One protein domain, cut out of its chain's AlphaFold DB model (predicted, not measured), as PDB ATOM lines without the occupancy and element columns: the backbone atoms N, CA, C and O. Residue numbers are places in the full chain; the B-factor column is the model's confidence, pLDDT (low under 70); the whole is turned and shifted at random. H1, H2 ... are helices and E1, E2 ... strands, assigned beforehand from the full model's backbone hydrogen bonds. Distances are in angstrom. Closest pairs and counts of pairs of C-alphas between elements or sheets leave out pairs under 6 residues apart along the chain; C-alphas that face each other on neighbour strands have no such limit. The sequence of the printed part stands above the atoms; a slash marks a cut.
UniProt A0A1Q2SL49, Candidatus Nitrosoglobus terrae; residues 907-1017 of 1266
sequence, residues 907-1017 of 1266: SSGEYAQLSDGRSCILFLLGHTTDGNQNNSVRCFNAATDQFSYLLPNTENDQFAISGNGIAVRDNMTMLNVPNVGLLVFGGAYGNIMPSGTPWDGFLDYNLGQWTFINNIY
ATOM      1  N   SER A 907       8.465  87.518 -32.777       75.44
ATOM      2  CA  SER A 907       8.012  88.516 -31.791       75.44
ATOM      3  C   SER A 907       8.824  88.489 -30.490       75.44
ATOM      4  O   SER A 907       9.421  87.472 -30.138       75.44
ATOM      5  N   SER A 908       8.779  89.584 -29.726       84.81
ATOM      6  CA  SER A 908       9.390  89.682 -28.391       84.81
ATOM      7  C   SER A 908       8.320  89.860 -27.304       84.81
ATOM      8  O   SER A 908       7.216  90.327 -27.593       84.81
ATOM      9  N   GLY A 909       8.638  89.510 -26.052       88.75
ATOM     10  CA  GLY A 909       7.721  89.606 -24.911       88.75
ATOM     11  C   GLY A 909       8.403  90.115 -23.638       88.75
ATOM     12  O   GLY A 909       9.488  89.650 -23.310       88.75
ATOM     13  N   GLU A 910       7.766  91.047 -22.923       90.88
ATOM     14  CA  GLU A 910       8.272  91.654 -21.674       90.88
ATOM     15  C   GLU A 910       7.133  91.913 -20.676       90.88
ATOM     16  O   GLU A 910       5.988  92.114 -21.077       90.88
ATOM     17  N   TYR A 911       7.428  91.967 -19.373       92.00
ATOM     18  CA  TYR A 911       6.441  92.407 -18.374       92.00
ATOM     19  C   TYR A 911       6.592  93.896 -18.062       92.00
ATOM     20  O   TYR A 911       7.679  94.350 -17.697       92.00
ATOM     21  N   ALA A 912       5.487  94.645 -18.109       88.88
ATOM     22  CA  ALA A 912       5.448  96.060 -17.766       88.88
ATOM     23  C   ALA A 912       4.250  96.440 -16.886       88.88
ATOM     24  O   ALA A 912       3.127  95.969 -17.068       88.88
ATOM     25  N   GLN A 913       4.495  97.383 -15.976       85.38
ATOM     26  CA  GLN A 913       3.453  98.216 -15.387       85.38
ATOM     27  C   GLN A 913       3.450  99.546 -16.138       85.38
ATOM     28  O   GLN A 913       4.482 100.213 -16.229       85.38
ATOM     29  N   LEU A 914       2.304  99.890 -16.718       82.38
ATOM     30  CA  LEU A 914       2.107 101.116 -17.483       82.38
ATOM     31  C   LEU A 914       1.696 102.262 -16.553       82.38
ATOM     32  O   LEU A 914       1.100 102.042 -15.498       82.38
ATOM     33  N   SER A 915       1.961 103.507 -16.957       74.69
ATOM     34  CA  SER A 915       1.626 104.693 -16.155       74.69
ATOM     35  C   SER A 915       0.118 104.963 -16.026       74.69
ATOM     36  O   SER A 915      -0.291 105.730 -15.156       74.69
ATOM     37  N   ASP A 916      -0.721 104.278 -16.815       75.81
ATOM     38  CA  ASP A 916      -2.182 104.231 -16.642       75.81
ATOM     39  C   ASP A 916      -2.658 103.230 -15.561       75.81
ATOM     40  O   ASP A 916      -3.847 103.178 -15.245       75.81
ATOM     41  N   GLY A 917      -1.737 102.461 -14.969       77.81
ATOM     42  CA  GLY A 917      -2.008 101.466 -13.932       77.81
ATOM     43  C   GLY A 917      -2.289 100.048 -14.442       77.81
ATOM     44  O   GLY A 917      -2.494  99.151 -13.620       77.81
ATOM     45  N   ARG A 918      -2.286  99.793 -15.760       83.69
ATOM     46  CA  ARG A 918      -2.341  98.421 -16.293       83.69
ATOM     47  C   ARG A 918      -1.055  97.661 -15.961       83.69
ATOM     48  O   ARG A 918       0.048  98.143 -16.210       83.69
ATOM     49  N   SER A 919      -1.209  96.431 -15.470       87.31
ATOM     50  CA  SER A 919      -0.156  95.410 -15.528       87.31
ATOM     51  C   SER A 919      -0.333  94.612 -16.815       87.31
ATOM     52  O   SER A 919      -1.430  94.124 -17.095       87.31
ATOM     53  N   CYS A 920       0.730  94.525 -17.607       88.25
ATOM     54  CA  CYS A 920       0.726  93.967 -18.950       88.25
ATOM     55  C   CYS A 920       1.890  92.995 -19.125       88.25
ATOM     56  O   CYS A 920       3.033  93.325 -18.816       88.25
ATOM     57  N   ILE A 921       1.619  91.852 -19.743       93.12
ATOM     58  CA  ILE A 921       2.630  91.158 -20.537       93.12
ATOM     59  C   ILE A 921       2.523  91.755 -21.942       93.12
ATOM     60  O   ILE A 921       1.497  91.628 -22.615       93.12
ATOM     61  N   LEU A 922       3.541  92.528 -22.314       91.75
ATOM     62  CA  LEU A 922       3.640  93.214 -23.591       91.75
ATOM     63  C   LEU A 922       4.181  92.260 -24.651       91.75
ATOM     64  O   LEU A 922       5.159  91.560 -24.401       91.75
ATOM     65  N   PHE A 923       3.587  92.297 -25.839       90.06
ATOM     66  CA  PHE A 923       4.103  91.644 -27.039       90.06
ATOM     67  C   PHE A 923       4.255  92.691 -28.142       90.06
ATOM     68  O   PHE A 923       3.259  93.298 -28.541       90.06
ATOM     69  N   LEU A 924       5.479  92.893 -28.632       87.19
ATOM     70  CA  LEU A 924       5.731  93.586 -29.897       87.19
ATOM     71  C   LEU A 924       5.728  92.533 -31.000       87.19
ATOM     72  O   LEU A 924       6.514  91.580 -30.943       87.19
ATOM     73  N   LEU A 925       4.840  92.701 -31.977       79.50
ATOM     74  CA  LEU A 925       4.818  91.850 -33.162       79.50
ATOM     75  C   LEU A 925       5.915  92.281 -34.152       79.50
ATOM     76  O   LEU A 925       6.428  93.402 -34.106       79.50
ATOM     77  N   GLY A 926       6.290  91.336 -35.008       75.94
ATOM     78  CA  GLY A 926       7.193  91.521 -36.144       75.94
ATOM     79  C   GLY A 926       6.510  91.035 -37.417       75.94
ATOM     80  O   GLY A 926       5.323  91.298 -37.633       75.94
ATOM     81  N   HIS A 927       7.203  90.243 -38.229       73.19
ATOM     82  CA  HIS A 927       6.526  89.383 -39.191       73.19
ATOM     83  C   HIS A 927       5.754  88.288 -38.439       73.19
ATOM     84  O   HIS A 927       6.239  87.673 -37.481       73.19
ATOM     85  N   THR A 928       4.512  88.064 -38.847       70.56
ATOM     86  CA  THR A 928       3.623  87.037 -38.287       70.56
ATOM     87  C   THR A 928       3.949  85.661 -38.873       70.56
ATOM     88  O   THR A 928       4.565  85.553 -39.937       70.56
ATOM     89  N   THR A 929       3.498  84.581 -38.224       64.81
ATOM     90  CA  THR A 929       3.576  83.234 -38.824       64.81
ATOM     91  C   THR A 929       2.660  83.060 -40.033       64.81
ATOM     92  O   THR A 929       2.866  82.133 -40.808       64.81
ATOM     93  N   ASP A 930       1.682  83.948 -40.206       64.75
ATOM     94  CA  ASP A 930       0.741  83.945 -41.328       64.75
ATOM     95  C   ASP A 930       1.241  84.755 -42.544       64.75
ATOM     96  O   ASP A 930       0.541  84.841 -43.548       64.75
ATOM     97  N   GLY A 931       2.440  85.348 -42.472       66.69
ATOM     98  CA  GLY A 931       3.046  86.121 -43.565       66.69
ATOM     99  C   GLY A 931       2.748  87.628 -43.557       66.69
ATOM    100  O   GLY A 931       3.351  88.372 -44.322       66.69
ATOM    101  N   ASN A 932       1.853  88.095 -42.685       71.56
ATOM    102  CA  ASN A 932       1.544  89.519 -42.517       71.56
ATOM    103  C   ASN A 932       2.654  90.246 -41.747       71.56
ATOM    104  O   ASN A 932       3.203  89.706 -40.781       71.56
ATOM    105  N   GLN A 933       2.894  91.507 -42.093       74.88
ATOM    106  CA  GLN A 933       3.705  92.426 -41.300       74.88
ATOM    107  C   GLN A 933       2.851  93.109 -40.221       74.88
ATOM    108  O   GLN A 933       1.730  93.541 -40.489       74.88
ATOM    109  N   ASN A 934       3.347  93.210 -38.984       77.69
ATOM    110  CA  ASN A 934       2.599  93.857 -37.904       77.69
ATOM    111  C   ASN A 934       3.545  94.506 -36.877       77.69
ATOM    112  O   ASN A 934       4.239  93.803 -36.154       77.69
ATOM    113  N   ASN A 935       3.556  95.843 -36.778       80.00
ATOM    114  CA  ASN A 935       4.427  96.591 -35.848       80.00
ATOM    115  C   ASN A 935       3.787  96.912 -34.479       80.00
ATOM    116  O   ASN A 935       4.287  97.765 -33.737       80.00
ATOM    117  N   SER A 936       2.645  96.298 -34.162       83.31
ATOM    118  CA  SER A 936       1.827  96.671 -33.007       83.31
ATOM    119  C   SER A 936       2.406  96.213 -31.666       83.31
ATOM    120  O   SER A 936       3.112  95.207 -31.573       83.31
ATOM    121  N   VAL A 937       2.027  96.925 -30.599       87.75
ATOM    122  CA  VAL A 937       2.325  96.531 -29.216       87.75
ATOM    123  C   VAL A 937       1.026  96.143 -28.519       87.75
ATOM    124  O   VAL A 937       0.188  96.990 -28.187       87.75
ATOM    125  N   ARG A 938       0.861  94.840 -28.285       87.94
ATOM    126  CA  ARG A 938      -0.257  94.263 -27.533       87.94
ATOM    127  C   ARG A 938       0.074  94.265 -26.040       87.94
ATOM    128  O   ARG A 938       1.187  93.930 -25.657       87.94
ATOM    129  N   CYS A 939      -0.906  94.561 -25.193       91.12
ATOM    130  CA  CYS A 939      -0.877  94.294 -23.755       91.12
ATOM    131  C   CYS A 939      -1.846  93.149 -23.449       91.12
ATOM    132  O   CYS A 939      -3.058  93.323 -23.591       91.12
ATOM    133  N   PHE A 940      -1.331  92.005 -22.999       94.19
ATOM    134  CA  PHE A 940      -2.134  90.949 -22.386       94.19
ATOM    135  C   PHE A 940      -2.192  91.152 -20.867       94.19
ATOM    136  O   PHE A 940      -1.157  91.270 -20.211       94.19
ATOM    137  N   ASN A 941      -3.397  91.178 -20.297       93.56
ATOM    138  CA  ASN A 941      -3.615  91.290 -18.857       93.56
ATOM    139  C   ASN A 941      -3.983  89.915 -18.275       93.56
ATOM    140  O   ASN A 941      -5.108  89.443 -18.450       93.56
ATOM    141  N   ALA A 942      -3.047  89.302 -17.544       92.00
ATOM    142  CA  ALA A 942      -3.185  87.964 -16.960       92.00
ATOM    143  C   ALA A 942      -4.138  87.884 -15.748       92.00
ATOM    144  O   ALA A 942      -4.474  86.782 -15.309       92.00
ATOM    145  N   ALA A 943      -4.609  89.021 -15.218       89.56
ATOM    146  CA  ALA A 943      -5.656  89.068 -14.192       89.56
ATOM    147  C   ALA A 943      -7.074  89.016 -14.788       89.56
ATOM    148  O   ALA A 943      -8.011  88.604 -14.107       89.56
ATOM    149  N   THR A 944      -7.244  89.460 -16.039       92.00
ATOM    150  CA  THR A 944      -8.546  89.504 -16.732       92.00
ATOM    151  C   THR A 944      -8.648  88.553 -17.920       92.00
ATOM    152  O   THR A 944      -9.738  88.405 -18.464       92.00
ATOM    153  N   ASP A 945      -7.533  87.956 -18.343       92.88
ATOM    154  CA  ASP A 945      -7.407  87.085 -19.516       92.88
ATOM    155  C   ASP A 945      -7.900  87.741 -20.814       92.88
ATOM    156  O   ASP A 945      -8.650  87.167 -21.605       92.88
ATOM    157  N   GLN A 946      -7.490  88.997 -21.012       89.19
ATOM    158  CA  GLN A 946      -7.878  89.840 -22.145       89.19
ATOM    159  C   GLN A 946      -6.679  90.609 -22.699       89.19
ATOM    160  O   GLN A 946      -5.800  91.050 -21.954       89.19
ATOM    161  N   PHE A 947      -6.696  90.821 -24.012       89.81
ATOM    162  CA  PHE A 947      -5.783  91.718 -24.706       89.81
ATOM    163  C   PHE A 947      -6.330  93.151 -24.787       89.81
ATOM    164  O   PHE A 947      -7.537  93.392 -24.800       89.81
ATOM    165  N   SER A 948      -5.419  94.112 -24.898       89.38
ATOM    166  CA  SER A 948      -5.675  95.511 -25.250       89.38
ATOM    167  C   SER A 948      -4.523  96.035 -26.110       89.38
ATOM    168  O   SER A 948      -3.395  95.559 -25.975       89.38
ATOM    169  N   TYR A 949      -4.756  97.024 -26.973       86.81
ATOM    170  CA  TYR A 949      -3.643  97.716 -27.627       86.81
ATOM    171  C   TYR A 949      -2.948  98.669 -26.647       86.81
ATOM    172  O   TYR A 949      -3.589  99.357 -25.844       86.81
ATOM    173  N   LEU A 950      -1.617  98.682 -26.709       84.12
ATOM    174  CA  LEU A 950      -0.799  99.809 -26.272       84.12
ATOM    175  C   LEU A 950      -0.490 100.697 -27.484       84.12
ATOM    176  O   LEU A 950      -0.695 101.904 -27.414       84.12
ATOM    177  N   LEU A 951      -0.142 100.078 -28.618       82.81
ATOM    178  CA  LEU A 951      -0.176 100.689 -29.948       82.81
ATOM    179  C   LEU A 951      -0.811  99.724 -30.969       82.81
ATOM    180  O   LEU A 951      -0.509  98.530 -30.917       82.81
ATOM    181  N   PRO A 952      -1.689 100.200 -31.874       79.62
ATOM    182  CA  PRO A 952      -2.230  99.398 -32.976       79.62
ATOM    183  C   PRO A 952      -1.169  99.160 -34.066       79.62
ATOM    184  O   PRO A 952      -0.110  99.784 -34.043       79.62
ATOM    185  N   ASN A 953      -1.463  98.298 -35.048       78.94
ATOM    186  CA  ASN A 953      -0.659  98.250 -36.276       78.94
ATOM    187  C   ASN A 953      -0.838  99.580 -37.038       78.94
ATOM    188  O   ASN A 953      -1.939 100.138 -37.067       78.94
ATOM    189  N   THR A 954       0.244 100.103 -37.607       67.81
ATOM    190  CA  THR A 954       0.298 101.433 -38.248       67.81
ATOM    191  C   THR A 954       0.924 101.425 -39.643       67.81
ATOM    192  O   THR A 954       1.233 102.487 -40.178       67.81
ATOM    193  N   GLU A 955       1.084 100.245 -40.245       60.69
ATOM    194  CA  GLU A 955       1.577 100.064 -41.614       60.69
ATOM    195  C   GLU A 955       0.842 100.973 -42.622       60.69
ATOM    196  O   GLU A 955      -0.369 100.858 -42.810       60.69
ATOM    197  N   ASN A 956       1.585 101.908 -43.225       49.78
ATOM    198  CA  ASN A 956       1.226 102.753 -44.378       49.78
ATOM    199  C   ASN A 956       2.464 103.543 -44.855       49.78
ATOM    200  O   ASN A 956       2.656 103.716 -46.054       49.78
ATOM    201  N   ASP A 957       3.316 103.987 -43.921       45.38
ATOM    202  CA  ASP A 957       4.556 104.718 -44.208       45.38
ATOM    203  C   ASP A 957       5.786 103.799 -44.113       45.38
ATOM    204  O   ASP A 957       6.115 103.293 -43.036       45.38
ATOM    205  N   GLN A 958       6.531 103.642 -45.212       49.66
ATOM    206  CA  GLN A 958       7.893 103.108 -45.136       49.66
ATOM    207  C   GLN A 958       8.794 104.101 -44.374       49.66
ATOM    208  O   GLN A 958       8.796 105.298 -44.656       49.66
ATOM    209  N   PHE A 959       9.583 103.591 -43.421       50.16
ATOM    210  CA  PHE A 959      10.601 104.329 -42.647       50.16
ATOM    211  C   PHE A 959      10.110 105.438 -41.687       50.16
ATOM    212  O   PHE A 959      10.897 106.294 -41.278       50.16
ATOM    213  N   ALA A 960       8.850 105.418 -41.236       44.12
ATOM    214  CA  ALA A 960       8.410 106.297 -40.147       44.12
ATOM    215  C   ALA A 960       8.986 105.852 -38.780       44.12
ATOM    216  O   ALA A 960       8.651 104.781 -38.277       44.12
ATOM    217  N   ILE A 961       9.822 106.696 -38.152       53.91
ATOM    218  CA  ILE A 961      10.407 106.462 -36.806       53.91
ATOM    219  C   ILE A 961      10.043 107.583 -35.804       53.91
ATOM    220  O   ILE A 961      10.787 107.909 -34.876       53.91
ATOM    221  N   SER A 962       8.887 108.222 -35.991       51.47
ATOM    222  CA  SER A 962       8.365 109.223 -35.054       51.47
ATOM    223  C   SER A 962       6.841 109.271 -35.065       51.47
ATOM    224  O   SER A 962       6.241 109.409 -36.131       51.47
ATOM    225  N   GLY A 963       6.223 109.245 -33.885       55.53
ATOM    226  CA  GLY A 963       4.772 109.321 -33.729       55.53
ATOM    227  C   GLY A 963       4.168 107.950 -33.450       55.53
ATOM    228  O   GLY A 963       4.500 107.320 -32.452       55.53
ATOM    229  N   ASN A 964       3.244 107.491 -34.293       51.78
ATOM    230  CA  ASN A 964       2.404 106.335 -33.956       51.78
ATOM    231  C   ASN A 964       3.024 104.969 -34.321       51.78
ATOM    232  O   ASN A 964       2.504 103.953 -33.871       51.78
ATOM    233  N   GLY A 965       4.100 104.934 -35.116       59.19
ATOM    234  CA  GLY A 965       4.658 103.705 -35.692       59.19
ATOM    235  C   GLY A 965       6.174 103.562 -35.546       59.19
ATOM    236  O   GLY A 965       6.891 104.537 -35.320       59.19
ATOM    237  N   ILE A 966       6.625 102.316 -35.683       65.69
ATOM    238  CA  ILE A 966       8.024 101.883 -35.774       65.69
ATOM    239  C   ILE A 966       8.167 100.987 -37.010       65.69
ATOM    240  O   ILE A 966       7.198 100.334 -37.407       65.69
ATOM    241  N   ALA A 967       9.353 100.919 -37.615       66.00
ATOM    242  CA  ALA A 967       9.611  99.947 -38.675       66.00
ATOM    243  C   ALA A 967       9.361  98.512 -38.172       66.00
ATOM    244  O   ALA A 967       9.873  98.129 -37.109       66.00
ATOM    245  N   VAL A 968       8.582  97.746 -38.949       69.31
ATOM    246  CA  VAL A 968       8.405  96.296 -38.775       69.31
ATOM    247  C   VAL A 968       9.785  95.645 -38.790       69.31
ATOM    248  O   VAL A 968      10.692  96.102 -39.487       69.31
ATOM    249  N   ARG A 969       9.960  94.610 -37.976       72.31
ATOM    250  CA  ARG A 969      11.245  93.950 -37.791       72.31
ATOM    251  C   ARG A 969      11.051  92.532 -37.288       72.31
ATOM    252  O   ARG A 969      10.133  92.282 -36.514       72.31
ATOM    253  N   ASP A 970      11.957  91.657 -37.681       72.56
ATOM    254  CA  ASP A 970      12.081  90.303 -37.165       72.56
ATOM    255  C   ASP A 970      13.317  90.171 -36.293       72.56
ATOM    256  O   ASP A 970      14.318  90.845 -36.523       72.56
ATOM    257  N   ASN A 971      13.269  89.250 -35.329       76.00
ATOM    258  CA  ASN A 971      14.385  88.911 -34.442       76.00
ATOM    259  C   ASN A 971      14.854  90.062 -33.520       76.00
ATOM    260  O   ASN A 971      15.979  90.050 -33.012       76.00
ATOM    261  N   MET A 972      13.994  91.052 -33.281       79.31
ATOM    262  CA  MET A 972      14.203  92.110 -32.293       79.31
ATOM    263  C   MET A 972      14.006  91.613 -30.860       79.31
ATOM    264  O   MET A 972      13.339  90.610 -30.605       79.31
ATOM    265  N   THR A 973      14.508  92.386 -29.901       82.00
ATOM    266  CA  THR A 973      14.196  92.182 -28.479       82.00
ATOM    267  C   THR A 973      13.752  93.466 -27.809       82.00
ATOM    268  O   THR A 973      14.053  94.563 -28.273       82.00
ATOM    269  N   MET A 974      13.022  93.319 -26.708       87.25
ATOM    270  CA  MET A 974      12.584  94.430 -25.877       87.25
ATOM    271  C   MET A 974      13.308  94.428 -24.535       87.25
ATOM    272  O   MET A 974      13.661  93.373 -24.012       87.25
ATOM    273  N   LEU A 975      13.480  95.614 -23.964       88.25
ATOM    274  CA  LEU A 975      13.878  95.814 -22.578       88.25
ATOM    275  C   LEU A 975      12.925  96.833 -21.954       88.25
ATOM    276  O   LEU A 975      12.921  98.011 -22.329       88.25
ATOM    277  N   ASN A 976      12.113  96.390 -20.999       88.81
ATOM    278  CA  ASN A 976      11.234  97.295 -20.266       88.81
ATOM    279  C   ASN A 976      12.040  98.145 -19.267       88.81
ATOM    280  O   ASN A 976      12.663  97.611 -18.349       88.81
ATOM    281  N   VAL A 977      11.975  99.472 -19.405       85.81
ATOM    282  CA  VAL A 977      12.519 100.439 -18.442       85.81
ATOM    283  C   VAL A 977      11.375 100.871 -17.506       85.81
ATOM    284  O   VAL A 977      10.474 101.600 -17.941       85.81
ATOM    285  N   PRO A 978      11.354 100.436 -16.227       80.25
ATOM    286  CA  PRO A 978      10.177 100.574 -15.367       80.25
ATOM    287  C   PRO A 978       9.694 102.020 -15.199       80.25
ATOM    288  O   PRO A 978      10.470 102.904 -14.841       80.25
ATOM    289  N   ASN A 979       8.390 102.242 -15.405       73.06
ATOM    290  CA  ASN A 979       7.714 103.551 -15.372       73.06
ATOM    291  C   ASN A 979       8.203 104.587 -16.411       73.06
ATOM    292  O   ASN A 979       7.805 105.748 -16.332       73.06
ATOM    293  N   VAL A 980       9.043 104.189 -17.372       78.12
ATOM    294  CA  VAL A 980       9.651 105.085 -18.369       78.12
ATOM    295  C   VAL A 980       9.191 104.712 -19.777       78.12
ATOM    296  O   VAL A 980       8.559 105.525 -20.451       78.12
ATOM    297  N   GLY A 981       9.447 103.479 -20.214       83.12
ATOM    298  CA  GLY A 981       9.100 103.047 -21.564       83.12
ATOM    299  C   GLY A 981       9.759 101.737 -21.971       83.12
ATOM    300  O   GLY A 981      10.427 101.078 -21.174       83.12
ATOM    301  N   LEU A 982       9.579 101.376 -23.234       84.94
ATOM    302  CA  LEU A 982      10.060 100.131 -23.821       84.94
ATOM    303  C   LEU A 982      11.179 100.445 -24.817       84.94
ATOM    304  O   LEU A 982      10.936 101.107 -25.826       84.94
ATOM    305  N   LEU A 983      12.398  99.993 -24.523       82.69
ATOM    306  CA  LEU A 983      13.495  99.993 -25.491       82.69
ATOM    307  C   LEU A 983      13.351  98.770 -26.397       82.69
ATOM    308  O   LEU A 983      13.061  97.678 -25.909       82.69
ATOM    309  N   VAL A 984      13.573  98.950 -27.697       79.81
ATOM    310  CA  VAL A 984      13.637  97.874 -28.692       79.81
ATOM    311  C   VAL A 984      15.033  97.864 -29.292       79.81
ATOM    312  O   VAL A 984      15.459  98.882 -29.841       79.81
ATOM    313  N   PHE A 985      15.707  96.720 -29.198       75.69
ATOM    314  CA  PHE A 985      17.055  96.512 -29.716       75.69
ATOM    315  C   PHE A 985      17.044  95.609 -30.945       75.69
ATOM    316  O   PHE A 985      16.499  94.498 -30.905       75.69
ATOM    317  N   GLY A 986      17.681  96.097 -32.010       71.19
ATOM    318  CA  GLY A 986      17.880  95.371 -33.257       71.19
ATOM    319  C   GLY A 986      16.585  94.951 -33.959       71.19
ATOM    320  O   GLY A 986      15.524  95.570 -33.817       71.19
ATOM    321  N   GLY A 987      16.709  93.866 -34.712       68.06
ATOM    322  CA  GLY A 987      15.775  93.313 -35.678       68.06
ATOM    323  C   GLY A 987      15.926  93.912 -37.082       68.06
ATOM    324  O   GLY A 987      16.267  95.084 -37.228       68.06
ATOM    325  N   ALA A 988      15.635  93.106 -38.104       61.38
ATOM    326  CA  ALA A 988      15.759  93.459 -39.525       61.38
ATOM    327  C   ALA A 988      14.416  93.375 -40.266       61.38
ATOM    328  O   ALA A 988      13.505  92.677 -39.821       61.38
ATOM    329  N   TYR A 989      14.286  94.060 -41.403       56.94
ATOM    330  CA  TYR A 989      13.061  94.084 -42.206       56.94
ATOM    331  C   TYR A 989      13.189  93.106 -43.381       56.94
ATOM    332  O   TYR A 989      13.844  93.416 -44.370       56.94
ATOM    333  N   GLY A 990      12.582  91.917 -43.268       52.91
ATOM    334  CA  GLY A 990      12.618  90.905 -44.334       52.91
ATOM    335  C   GLY A 990      14.047  90.520 -44.735       52.91
ATOM    336  O   GLY A 990      14.388  90.612 -45.904       52.91
ATOM    337  N   ASN A 991      14.882  90.167 -43.751       47.97
ATOM    338  CA  ASN A 991      16.341  89.961 -43.836       47.97
ATOM    339  C   ASN A 991      17.188  91.208 -44.171       47.97
ATOM    340  O   ASN A 991      18.322  91.294 -43.701       47.97
ATOM    341  N   ILE A 992      16.652  92.207 -44.875       44.53
ATOM    342  CA  ILE A 992      17.390  93.426 -45.226       44.53
ATOM    343  C   ILE A 992      17.594  94.318 -43.984       44.53
ATOM    344  O   ILE A 992      16.650  94.658 -43.263       44.53
ATOM    345  N   MET A 993      18.834  94.772 -43.773       50.25
ATOM    346  CA  MET A 993      19.161  95.896 -42.882       50.25
ATOM    347  C   MET A 993      19.691  97.089 -43.691       50.25
ATOM    348  O   MET A 993      20.882  97.146 -43.997       50.25
ATOM    349  N   PRO A 994      18.825  98.060 -44.037       43.00
ATOM    350  CA  PRO A 994      19.221  99.310 -44.681       43.00
ATOM    351  C   PRO A 994      20.318 100.055 -43.910       43.00
ATOM    352  O   PRO A 994      20.113 100.525 -42.784       43.00
ATOM    353  N   SER A 995      21.480 100.176 -44.548       40.94
ATOM    354  CA  SER A 995      22.674 100.816 -44.004       40.94
ATOM    355  C   SER A 995      22.460 102.313 -43.732       40.94
ATOM    356  O   SER A 995      21.769 103.023 -44.460       40.94
ATOM    357  N   GLY A 996      23.069 102.819 -42.655       43.41
ATOM    358  CA  GLY A 996      23.124 104.258 -42.362       43.41
ATOM    359  C   GLY A 996      21.923 104.872 -41.623       43.41
ATOM    360  O   GLY A 996      21.971 106.061 -41.311       43.41
ATOM    361  N   THR A 997      20.886 104.101 -41.273       44.72
ATOM    362  CA  THR A 997      19.813 104.551 -40.358       44.72
ATOM    363  C   THR A 997      19.816 103.683 -39.095       44.72
ATOM    364  O   THR A 997      19.752 102.468 -39.234       44.72
ATOM    365  N   PRO A 998      19.891 104.231 -37.865       49.59
ATOM    366  CA  PRO A 998      19.831 103.415 -36.652       49.59
ATOM    367  C   PRO A 998      18.416 102.876 -36.397       49.59
ATOM    368  O   PRO A 998      17.437 103.619 -36.454       49.59
ATOM    369  N   TRP A 999      18.317 101.579 -36.097       56.97
ATOM    370  CA  TRP A 999      17.040 100.863 -36.005       56.97
ATOM    371  C   TRP A 999      16.431 100.842 -34.599       56.97
ATOM    372  O   TRP A 999      15.237 100.569 -34.469       56.97
ATOM    373  N   ASP A1000      17.194 101.127 -33.545       67.19
ATOM    374  CA  ASP A1000      16.697 101.037 -32.168       67.19
ATOM    375  C   ASP A1000      15.632 102.106 -31.861       67.19
ATOM    376  O   ASP A1000      15.717 103.266 -32.283       67.19
ATOM    377  N   GLY A1001      14.600 101.699 -31.122       70.56
ATOM    378  CA  GLY A1001      13.406 102.508 -30.878       70.56
ATOM    379  C   GLY A1001      13.022 102.563 -29.406       70.56
ATOM    380  O   GLY A1001      13.275 101.628 -28.649       70.56
ATOM    381  N   PHE A1002      12.376 103.658 -29.005       78.69
ATOM    382  CA  PHE A1002      11.830 103.824 -27.661       78.69
ATOM    383  C   PHE A1002      10.342 104.175 -27.718       78.69
ATOM    384  O   PHE A1002       9.959 105.162 -28.351       78.69
ATOM    385  N   LEU A1003       9.510 103.380 -27.046       80.81
ATOM    386  CA  LEU A1003       8.098 103.682 -26.808       80.81
ATOM    387  C   LEU A1003       7.950 104.292 -25.415       80.81
ATOM    388  O   LEU A1003       8.075 103.592 -24.411       80.81
ATOM    389  N   ASP A1004       7.655 105.588 -25.361       78.12
ATOM    390  CA  ASP A1004       7.347 106.289 -24.113       78.12
ATOM    391  C   ASP A1004       5.924 105.917 -23.655       78.12
ATOM    392  O   ASP A1004       4.951 106.145 -24.382       78.12
ATOM    393  N   TYR A1005       5.783 105.354 -22.449       79.81
ATOM    394  CA  TYR A1005       4.477 104.916 -21.933       79.81
ATOM    395  C   TYR A1005       3.518 106.072 -21.607       79.81
ATOM    396  O   TYR A1005       2.309 105.858 -21.542       79.81
ATOM    397  N   ASN A1006       4.028 107.287 -21.399       74.06
ATOM    398  CA  ASN A1006       3.239 108.474 -21.062       74.06
ATOM    399  C   ASN A1006       2.775 109.227 -22.313       74.06
ATOM    400  O   ASN A1006       1.694 109.816 -22.308       74.06
ATOM    401  N   LEU A1007       3.585 109.217 -23.376       72.81
ATOM    402  CA  LEU A1007       3.215 109.784 -24.675       72.81
ATOM    403  C   LEU A1007       2.404 108.801 -25.530       72.81
ATOM    404  O   LEU A1007       1.618 109.241 -26.367       72.81
ATOM    405  N   GLY A1008       2.589 107.490 -25.336       72.88
ATOM    406  CA  GLY A1008       1.979 106.457 -26.174       72.88
ATOM    407  C   GLY A1008       2.465 106.527 -27.623       72.88
ATOM    408  O   GLY A1008       1.676 106.328 -28.542       72.88
ATOM    409  N   GLN A1009       3.736 106.889 -27.829       73.25
ATOM    410  CA  GLN A1009       4.325 107.147 -29.144       73.25
ATOM    411  C   GLN A1009       5.769 106.648 -29.237       73.25
ATOM    412  O   GLN A1009       6.533 106.696 -28.268       73.25
ATOM    413  N   TRP A1010       6.142 106.207 -30.436       73.94
ATOM    414  CA  TRP A1010       7.504 105.837 -30.792       73.94
ATOM    415  C   TRP A1010       8.365 107.077 -31.027       73.94
ATOM    416  O   TRP A1010       7.989 108.003 -31.754       73.94
ATOM    417  N   THR A1011       9.555 107.058 -30.432       65.31
ATOM    418  CA  THR A1011      10.583 108.083 -30.595       65.31
ATOM    419  C   THR A1011      11.895 107.445 -31.049       65.31
ATOM    420  O   THR A1011      12.427 106.553 -30.390       65.31
ATOM    421  N   PHE A1012      12.422 107.928 -32.176       60.81
ATOM    422  CA  PHE A1012      13.750 107.602 -32.706       60.81
ATOM    423  C   PHE A1012      14.853 107.806 -31.658       60.81
ATOM    424  O   PHE A1012      14.932 108.885 -31.066       60.81
ATOM    425  N   ILE A1013      15.739 106.822 -31.467       54.56
ATOM    426  CA  ILE A1013      16.747 106.859 -30.394       54.56
ATOM    427  C   ILE A1013      17.689 108.080 -30.488       54.56
ATOM    428  O   ILE A1013      17.981 108.718 -29.476       54.56
ATOM    429  N   ASN A1014      18.040 108.526 -31.700       50.44
ATOM    430  CA  ASN A1014      18.857 109.731 -31.910       50.44
ATOM    431  C   ASN A1014      18.131 111.045 -31.555       50.44
ATOM    432  O   ASN A1014      18.774 112.072 -31.349       50.44
ATOM    433  N   ASN A1015      16.797 111.051 -31.456       47.16
ATOM    434  CA  ASN A1015      16.045 112.220 -30.981       47.16
ATOM    435  C   ASN A1015      15.986 112.289 -29.440       47.16
ATOM    436  O   ASN A1015      15.609 113.324 -28.886       47.16
ATOM    437  N   ILE A1016      16.412 111.225 -28.746       50.28
ATOM    438  CA  ILE A1016      16.442 111.104 -27.280       50.28
ATOM    439  C   ILE A1016      17.855 110.901 -26.708       50.28
ATOM    440  O   ILE A1016      18.023 110.358 -25.617       50.28
ATOM    441  N   TYR A1017      18.853 111.570 -27.301       45.91
ATOM    442  CA  TYR A1017      20.094 111.972 -26.601       45.91
ATOM    443  C   TYR A1017      19.850 112.881 -25.365       45.91
ATOM    444  O   TYR A1017      20.786 113.342 -24.718       45.91
TER     445      TYR A1017
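This is residues 907 to 1017 of the 1266 residues of a protein of Candidatus Nitrosoglobus terrae (UniProt A0A1Q2SL49). What shape do these coordinates make? Two four-stranded sheets, E1 to E4 and E5 to E8, lie face to face as a sandwich, close together at E1 and E5 and spread apart at E4 and E8. The tight turns lie at one end of the sandwich and the three long links at the other, with the small helix H1 at the edge of the second sheet. What is it made of? The printed part has 111 residues, mostly strand by class, with under half in named elements: eight strands in chain order, then one helix; both sheets are antiparallel, in orders E1 E2 E3 E4 and E5 E6 E7 E8. It is compact, with a radius of gyration of the C-alphas of 13.4 A and spans of 42 by 37 by 22 A.

How is the first sheet paired? E1, residues 908 to 913, E2, 919 to 924, E3, 937 to 941, and E4, 946 to 951, form a strongly twisted meander, each strand the antiparallel neighbour of the one before. N 910 and O 922 are 3.0 A apart, N 921 and O 940 2.9 A, and N 939 and O 948 2.8 A, within hydrogen-bond range. And the second? E5, residues 973 to 977, E6, 981 to 985, E7, 1001 to 1004, and E8, 1009 to 1012, form another meander, with N 975 and O 983 at 2.9 A, N 982 and O 1003 at 2.9 A, and N 1011 and O 1002 at 2.8 A. How do the sheets meet? Their facing parts are 9.5 A centre to centre, with strands at 33 degrees; the closest C-alphas of E1 and E5 are those of Ser 908 and Thr 973, 5.4 A apart. Where is the helix? H1, residues 1013 to 1016, only grazes the second sheet; it is too short for an O i to N i+4 pair, and its one O i to N i+3 pair is within range.

Where does the first strand begin? C-alpha 908 of E1 is at (9.390, 89.682, -28.391), and E1 is 16.6 A long; E2 measures 15.6 A and E4 15.4 A. Where does the last element end? C-alpha 1016 of H1 is at (16.442, 111.104, -27.280).

How large is it? The two C-alphas farthest apart, those of Thr 944 and Gly 996, are 43.3 A apart, and the printed part has no cut. Which links are long? Those from E2 to E3, E4 to E5 and E6 to E7 are, with 12, 21 and 15 residues. Where is confidence low? The pLDDT is under 70 at residues 929 to 931, 954 to 968, 987 to 1000 and 1011 to 1017.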